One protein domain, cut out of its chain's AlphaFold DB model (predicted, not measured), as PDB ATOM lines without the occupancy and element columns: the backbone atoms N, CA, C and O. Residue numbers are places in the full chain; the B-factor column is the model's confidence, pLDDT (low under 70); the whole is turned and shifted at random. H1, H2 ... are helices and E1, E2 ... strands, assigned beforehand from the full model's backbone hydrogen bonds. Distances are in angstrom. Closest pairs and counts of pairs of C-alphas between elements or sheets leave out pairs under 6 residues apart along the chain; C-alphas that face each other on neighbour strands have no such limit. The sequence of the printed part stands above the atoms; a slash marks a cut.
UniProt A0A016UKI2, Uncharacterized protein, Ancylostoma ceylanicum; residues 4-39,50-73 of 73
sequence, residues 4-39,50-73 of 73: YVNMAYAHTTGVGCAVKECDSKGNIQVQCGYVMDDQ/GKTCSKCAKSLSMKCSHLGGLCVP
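What this domain is: This is residues 4 to 39 and 50 to 73 of the 73 residues of an uncharacterized protein of Ancylostoma ceylanicum (UniProt A0A016UKI2). A long, narrow hairpin of two strands, E1 and E2, sticks out with residues 22 to 27 at its turn and has the short helix H1 near its other end. Beyond that end lies a looped stretch, residues 50 to 73, with no named element. The printed part has 60 residues, with H1, E1 and E2 in that order; the class is mostly strand, with under half of the residues in named elements. It is only just extended, close to loose, with a radius of gyration of the C-alphas of 16.1 A and spans of 50 by 26 by 20 A.

Where its parts are: H1 is residues 4 to 8, from C-alpha 4 at (27.619, 22.761, 35.872). E1, residues 12 to 22, is 28.7 A long. E2, residues 27 to 36, is 29.1 A long and ends at C-alpha 36 at (28.407, 11.317, 44.385).

How they stand to each other: E1 and E2 are an antiparallel hairpin, their directions at 163 degrees, with N 18 and O 31 within hydrogen-bond range at 2.8 A. The closest C-alphas of H1 and E2, Asn 6 and Tyr 34, are 6.7 A apart. In H1 every O i to N i+4 pair is within hydrogen-bond range.

The domain as a whole: Residues 40 to 49 are not printed; C-alphas 39 and 50 are 23.3 A apart. Residues 59 to 60 have pLDDT under 70.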
ATOM      1  N   TYR A   4      26.325  22.448  35.259       88.69
ATOM      2  CA  TYR A   4      27.619  22.761  35.872       88.69
ATOM      3  C   TYR A   4      27.738  22.254  37.317       88.69
ATOM      4  O   TYR A   4      28.847  22.027  37.792       88.69
ATOM      5  N   VAL A   5      26.611  22.069  38.014       92.62
ATOM      6  CA  VAL A   5      26.581  21.717  39.438       92.62
ATOM      7  C   VAL A   5      27.228  20.354  39.670       92.62
ATOM      8  O   VAL A   5      28.150  20.246  40.469       92.62
ATOM      9  N   ASN A   6      26.830  19.339  38.898       90.94
ATOM     10  CA  ASN A   6      27.403  17.993  39.006       90.94
ATOM     11  C   ASN A   6      28.908  17.967  38.689       90.94
ATOM     12  O   ASN A   6      29.655  17.184  39.271       90.94
ATOM     13  N   MET A   7      29.349  18.834  37.770       92.75
ATOM     14  CA  MET A   7      30.753  18.936  37.359       92.75
ATOM     15  C   MET A   7      31.630  19.623  38.406       92.75
ATOM     16  O   MET A   7      32.799  19.278  38.542       92.75
ATOM     17  N   ALA A   8      31.089  20.624  39.100       93.12
ATOM     18  CA  ALA A   8      31.827  21.435  40.063       93.12
ATOM     19  C   ALA A   8      31.691  20.937  41.510       93.12
ATOM     20  O   ALA A   8      32.375  21.463  42.389       93.12
ATOM     21  N   TYR A   9      30.807  19.967  41.769       93.00
ATOM     22  CA  TYR A   9      30.563  19.471  43.116       93.00
ATOM     23  C   TYR A   9      31.810  18.806  43.701       93.00
ATOM     24  O   TYR A   9      32.333  17.837  43.151       93.00
ATOM     25  N   ALA A  10      32.283  19.323  44.836       90.94
ATOM     26  CA  ALA A  10      33.552  18.918  45.437       90.94
ATOM     27  C   ALA A  10      33.573  17.457  45.924       90.94
ATOM     28  O   ALA A  10      34.653  16.890  46.081       90.94
ATOM     29  N   HIS A  11      32.400  16.856  46.150       89.19
ATOM     30  CA  HIS A  11      32.251  15.458  46.567       89.19
ATOM     31  C   HIS A  11      31.925  14.508  45.405       89.19
ATOM     32  O   HIS A  11      31.684  13.322  45.626       89.19
ATOM     33  N   THR A  12      31.939  14.990  44.161       91.12
ATOM     34  CA  THR A  12      31.928  14.104  42.996       91.12
ATOM     35  C   THR A  12      33.272  13.386  42.894       91.12
ATOM     36  O   THR A  12      34.310  14.012  42.682       91.12
ATOM     37  N   THR A  13      33.262  12.060  43.011       90.12
ATOM     38  CA  THR A  13      34.483  11.230  43.013       90.12
ATOM     39  C   THR A  13      34.736  10.522  41.689       90.12
ATOM     40  O   THR A  13      35.826  10.000  41.453       90.12
ATOM     41  N   GLY A  14      33.750  10.523  40.792       92.19
ATOM     42  CA  GLY A  14      33.861   9.872  39.497       92.19
ATOM     43  C   GLY A  14      32.924  10.466  38.459       92.19
ATOM     44  O   GLY A  14      31.858  10.989  38.776       92.19
ATOM     45  N   VAL A  15      33.325  10.345  37.197       95.44
ATOM     46  CA  VAL A  15      32.522  10.716  36.034       95.44
ATOM     47  C   VAL A  15      32.647   9.630  34.973       95.44
ATOM     48  O   VAL A  15      33.736   9.124  34.710       95.44
ATOM     49  N   GLY A  16      31.524   9.269  34.361       97.12
ATOM     50  CA  GLY A  16      31.471   8.373  33.212       97.12
ATOM     51  C   GLY A  16      30.569   8.970  32.145       97.12
ATOM     52  O   GLY A  16      29.455   9.383  32.453       97.12
ATOM     53  N   CYS A  17      31.030   9.022  30.899       97.62
ATOM     54  CA  CYS A  17      30.273   9.606  29.796       97.62
ATOM     55  C   CYS A  17      30.057   8.597  28.668       97.62
ATOM     56  O   CYS A  17      30.919   7.767  28.385       97.62
ATOM     57  N   ALA A  18      28.918   8.713  27.996       97.44
ATOM     58  CA  ALA A  18      28.591   8.008  26.771       97.44
ATOM     59  C   ALA A  18      28.364   9.018  25.646       97.44
ATOM     60  O   ALA A  18      27.747  10.067  25.848       97.44
ATOM     61  N   VAL A  19      28.851   8.679  24.458       97.12
ATOM     62  CA  VAL A  19      28.670   9.460  23.236       97.12
ATOM     63  C   VAL A  19      27.902   8.605  22.244       97.12
ATOM     64  O   VAL A  19      28.227   7.432  22.054       97.12
ATOM     65  N   LYS A  20      26.875   9.181  21.621       97.19
ATOM     66  CA  LYS A  20      26.091   8.510  20.592       97.19
ATOM     67  C   LYS A  20      25.783   9.453  19.440       97.19
ATOM     68  O   LYS A  20      25.112  10.469  19.622       97.19
ATOM     69  N   GLU A  21      26.202   9.059  18.248       96.88
ATOM     70  CA  GLU A  21      25.723   9.651  17.002       96.88
ATOM     71  C   GLU A  21      24.256   9.251  16.797       96.88
ATOM     72  O   GLU A  21      23.874   8.082  16.902       96.88
ATOM     73  N   CYS A  22      23.398  10.248  16.611       94.88
ATOM     74  CA  CYS A  22      21.969  10.075  16.402       94.88
ATOM     75  C   CYS A  22      21.623  10.570  14.999       94.88
ATOM     76  O   CYS A  22      21.011  11.625  14.849       94.88
ATOM     77  N   ASP A  23      22.006   9.795  13.981       91.12
ATOM     78  CA  ASP A  23      21.882  10.160  12.560       91.12
ATOM     79  C   ASP A  23      20.475  10.623  12.178       91.12
ATOM     80  O   ASP A  23      20.305  11.632  11.499       91.12
ATOM     81  N   SER A  24      19.445   9.951  12.698       91.75
ATOM     82  CA  SER A  24      18.041  10.312  12.465       91.75
ATOM     83  C   SER A  24      17.648  11.693  13.003       91.75
ATOM     84  O   SER A  24      16.628  12.243  12.593       91.75
ATOM     85  N   LYS A  25      18.441  12.258  13.918       89.06
ATOM     86  CA  LYS A  25      18.285  13.603  14.487       89.06
ATOM     87  C   LYS A  25      19.356  14.585  13.997       89.06
ATOM     88  O   LYS A  25      19.307  15.748  14.386       89.06
ATOM     89  N   GLY A  26      20.319  14.133  13.189       95.44
ATOM     90  CA  GLY A  26      21.426  14.954  12.697       95.44
ATOM     91  C   GLY A  26      22.306  15.542  13.805       95.44
ATOM     92  O   GLY A  26      22.834  16.639  13.638       95.44
ATOM     93  N   ASN A  27      22.423  14.871  14.958       96.00
ATOM     94  CA  ASN A  27      23.199  15.372  16.092       96.00
ATOM     95  C   ASN A  27      23.983  14.278  16.828       96.00
ATOM     96  O   ASN A  27      23.732  13.083  16.679       96.00
ATOM     97  N   ILE A  28      24.928  14.720  17.658       97.00
ATOM     98  CA  ILE A  28      25.656  13.875  18.604       97.00
ATOM     99  C   ILE A  28      25.078  14.138  19.991       97.00
ATOM    100  O   ILE A  28      24.971  15.288  20.418       97.00
ATOM    101  N   GLN A  29      24.706  13.075  20.696       95.56
ATOM    102  CA  GLN A  29      24.297  13.149  22.092       95.56
ATOM    103  C   GLN A  29      25.445  12.706  22.989       95.56
ATOM    104  O   GLN A  29      26.043  11.650  22.778       95.56
ATOM    105  N   VAL A  30      25.728  13.518  24.003       95.56
ATOM    106  CA  VAL A  30      26.704  13.221  25.050       95.56
ATOM    107  C   VAL A  30      25.965  13.211  26.375       95.56
ATOM    108  O   VAL A  30      25.286  14.179  26.714       95.56
ATOM    109  N   GLN A  31      26.093  12.121  27.121       94.81
ATOM    110  CA  GLN A  31      25.490  11.990  28.440       94.81
ATOM    111  C   GLN A  31      26.542  11.547  29.445       94.81
ATOM    112  O   GLN A  31      27.183  10.520  29.249       94.81
ATOM    113  N   CYS A  32      26.697  12.311  30.524       95.75
ATOM    114  CA  CYS A  32      27.606  11.990  31.618       95.75
ATOM    115  C   CYS A  32      26.822  11.675  32.893       95.75
ATOM    116  O   CYS A  32      25.897  12.404  33.258       95.75
ATOM    117  N   GLY A  33      27.204  10.587  33.555       93.94
ATOM    118  CA  GLY A  33      26.834  10.259  34.924       93.94
ATOM    119  C   GLY A  33      27.973  10.611  35.877       93.94
ATOM    120  O   GLY A  33      29.147  10.529  35.510       93.94
ATOM    121  N   TYR A  34      27.615  10.990  37.099       93.12
ATOM    122  CA  TYR A  34      28.544  11.409  38.144       93.12
ATOM    123  C   TYR A  34      28.323  10.543  39.381       93.12
ATOM    124  O   TYR A  34      27.178  10.275  39.748       93.12
ATOM    125  N   VAL A  35      29.413  10.090  39.996       92.69
ATOM    126  CA  VAL A  35      29.385   9.351  41.262       92.69
ATOM    127  C   VAL A  35      29.516  10.363  42.388       92.69
ATOM    128  O   VAL A  35      30.505  11.093  42.448       92.69
ATOM    129  N   MET A  36      28.502  10.410  43.246       88.50
ATOM    130  CA  MET A  36      28.407  11.317  44.385       88.50
ATOM    131  C   MET A  36      28.001  10.495  45.606       88.50
ATOM    132  O   MET A  36      27.142   9.620  45.484       88.50
ATOM    133  N   ASP A  37      28.616  10.775  46.755       78.94
ATOM    134  CA  ASP A  37      28.291  10.083  48.009       78.94
ATOM    135  C   ASP A  37      26.909  10.504  48.542       78.94
ATOM    136  O   ASP A  37      26.174   9.676  49.075       78.94
ATOM    137  N   ASP A  38      26.526  11.764  48.304       82.31
ATOM    138  CA  ASP A  38      25.246  12.349  48.706       82.31
ATOM    139  C   ASP A  38      24.474  12.908  47.503       82.31
ATOM    140  O   ASP A  38      25.050  13.397  46.525       82.31
ATOM    141  N   GLN A  39      23.142  12.867  47.587       82.56
ATOM    142  CA  GLN A  39      22.272  13.465  46.581       82.56
ATOM    143  C   GLN A  39      22.165  14.981  46.791       82.56
ATOM    144  O   GLN A  39      21.657  15.437  47.812       82.56
ATOM    145  N   GLY A  50      37.746  29.128  49.380       92.50
ATOM    146  CA  GLY A  50      38.941  29.277  50.204       92.50
ATOM    147  C   GLY A  50      40.237  29.129  49.417       92.50
ATOM    148  O   GLY A  50      40.243  29.043  48.191       92.50
ATOM    149  N   LYS A  51      41.365  29.083  50.138       94.44
ATOM    150  CA  LYS A  51      42.670  28.812  49.525       94.44
ATOM    151  C   LYS A  51      42.674  27.393  48.954       94.44
ATOM    152  O   LYS A  51      42.432  26.433  49.691       94.44
ATOM    153  N   THR A  52      42.997  27.263  47.671       93.69
ATOM    154  CA  THR A  52      43.079  25.980  46.961       93.69
ATOM    155  C   THR A  52      43.900  24.954  47.743       93.69
ATOM    156  O   THR A  52      44.944  25.282  48.310       93.69
ATOM    157  N   CYS A  53      43.403  23.717  47.799       91.44
ATOM    158  CA  CYS A  53      43.991  22.585  48.520       91.44
ATOM    159  C   CYS A  53      44.146  22.722  50.049       91.44
ATOM    160  O   CYS A  53      44.580  21.769  50.697       91.44
ATOM    161  N   SER A  54      43.764  23.848  50.667       92.06
ATOM    162  CA  SER A  54      43.951  24.069  52.114       92.06
ATOM    163  C   SER A  54      43.202  23.073  53.008       92.06
ATOM    164  O   SER A  54      43.550  22.915  54.179       92.06
ATOM    165  N   LYS A  55      42.194  22.389  52.456       90.44
ATOM    166  CA  LYS A  55      41.373  21.396  53.155       90.44
ATOM    167  C   LYS A  55      41.603  19.944  52.703       90.44
ATOM    168  O   LYS A  55      41.017  19.062  53.317       90.44
ATOM    169  N   CYS A  56      42.491  19.661  51.737       89.75
ATOM    170  CA  CYS A  56      42.703  18.281  51.256       89.75
ATOM    171  C   CYS A  56      43.158  17.332  52.372       89.75
ATOM    172  O   CYS A  56      42.578  16.273  52.549       89.75
ATOM    173  N   ALA A  57      44.121  17.744  53.203       81.25
ATOM    174  CA  ALA A  57      44.614  16.894  54.292       81.25
ATOM    175  C   ALA A  57      43.585  16.672  55.419       81.25
ATOM    176  O   ALA A  57      43.722  15.735  56.199       81.25
ATOM    177  N   LYS A  58      42.568  17.543  55.527       74.69
ATOM    178  CA  LYS A  58      41.494  17.427  56.527       74.69
ATOM    179  C   LYS A  58      40.376  16.494  56.067       74.69
ATOM    180  O   LYS A  58      39.709  15.902  56.907       74.69
ATOM    181  N   SER A  59      40.183  16.371  54.756       64.50
ATOM    182  CA  SER A  59      39.199  15.486  54.145       64.50
ATOM    183  C   SER A  59      39.902  14.210  53.675       64.50
ATOM    184  O   SER A  59      40.615  14.213  52.677       64.50
ATOM    185  N   LEU A  60      39.736  13.109  54.412       64.88
ATOM    186  CA  LEU A  60      40.019  11.755  53.905       64.88
ATOM    187  C   LEU A  60      41.496  11.432  53.582       64.88
ATOM    188  O   LEU A  60      41.769  10.553  52.771       64.88
ATOM    189  N   SER A  61      42.464  12.087  54.233       77.38
ATOM    190  CA  SER A  61      43.911  11.869  53.995       77.38
ATOM    191  C   SER A  61      44.367  12.138  52.553       77.38
ATOM    192  O   SER A  61      45.380  11.597  52.112       77.38
ATOM    193  N   MET A  62      43.647  12.992  51.825       88.88
ATOM    194  CA  MET A  62      43.987  13.347  50.451       88.88
ATOM    195  C   MET A  62      45.117  14.379  50.381       88.88
ATOM    196  O   MET A  62      45.302  15.231  51.257       88.88
ATOM    197  N   LYS A  63      45.867  14.341  49.283       92.56
ATOM    198  CA  LYS A  63      46.927  15.288  48.942       92.56
ATOM    199  C   LYS A  63      46.451  16.256  47.869       92.56
ATOM    200  O   LYS A  63      45.538  15.972  47.102       92.56
ATOM    201  N   CYS A  64      47.084  17.421  47.805       93.69
ATOM    202  CA  CYS A  64      46.901  18.302  46.655       93.69
ATOM    203  C   CYS A  64      47.528  17.637  45.424       93.69
ATOM    204  O   CYS A  64      48.660  17.153  45.507       93.69
ATOM    205  N   SER A  65      46.811  17.622  44.301       94.44
ATOM    206  CA  SER A  65      47.338  17.104  43.037       94.44
ATOM    207  C   SER A  65      48.626  17.841  42.645       94.44
ATOM    208  O   SER A  65      48.805  19.017  42.972       94.44
ATOM    209  N   HIS A  66      49.511  17.182  41.895       94.00
ATOM    210  CA  HIS A  66      50.729  17.823  41.390       94.00
ATOM    211  C   HIS A  66      50.436  19.021  40.468       94.00
ATOM    212  O   HIS A  66      51.201  19.981  40.444       94.00
ATOM    213  N   LEU A  67      49.300  18.994  39.761       93.50
ATOM    214  CA  LEU A  67      48.816  20.103  38.932       93.50
ATOM    215  C   LEU A  67      48.159  21.221  39.763       93.50
ATOM    216  O   LEU A  67      47.763  22.249  39.219       93.50
ATOM    217  N   GLY A  68      48.026  21.030  41.077       90.12
ATOM    218  CA  GLY A  68      47.233  21.886  41.946       90.12
ATOM    219  C   GLY A  68      45.731  21.718  41.708       90.12
ATOM    220  O   GLY A  68      45.284  20.813  41.001       90.12
ATOM    221  N   GLY A  69      44.931  22.575  42.343       90.88
ATOM    222  CA  GLY A  69      43.493  22.703  42.062       90.88
ATOM    223  C   GLY A  69      42.581  21.660  42.711       90.88
ATOM    224  O   GLY A  69      41.486  22.020  43.128       90.88
ATOM    225  N   LEU A  70      43.027  20.408  42.834       92.38
ATOM    226  CA  LEU A  70      42.196  19.270  43.247       92.38
ATOM    227  C   LEU A  70      42.838  18.453  44.373       92.38
ATOM    228  O   LEU A  70      44.065  18.393  44.489       92.38
ATOM    229  N   CYS A  71      41.997  17.798  45.173       91.81
ATOM    230  CA  CYS A  71      42.412  16.807  46.160       91.81
ATOM    231  C   CYS A  71      42.384  15.408  45.530       91.81
ATOM    232  O   CYS A  71      41.411  15.052  44.871       91.81
ATOM    233  N   VAL A  72      43.447  14.630  45.720       91.38
ATOM    234  CA  VAL A  72      43.596  13.259  45.208       91.38
ATOM    235  C   VAL A  72      44.124  12.343  46.320       91.38
ATOM    236  O   VAL A  72      44.790  12.852  47.224       91.38
ATOM    237  N   PRO A  73      43.841  11.028  46.292       87.31
ATOM    238  CA  PRO A  73      44.450  10.066  47.217       87.31
ATOM    239  C   PRO A  73      45.990  10.121  47.244       87.31
ATOM    240  O   PRO A  73      46.605  10.367  46.180       87.31
TER     241      PRO A  73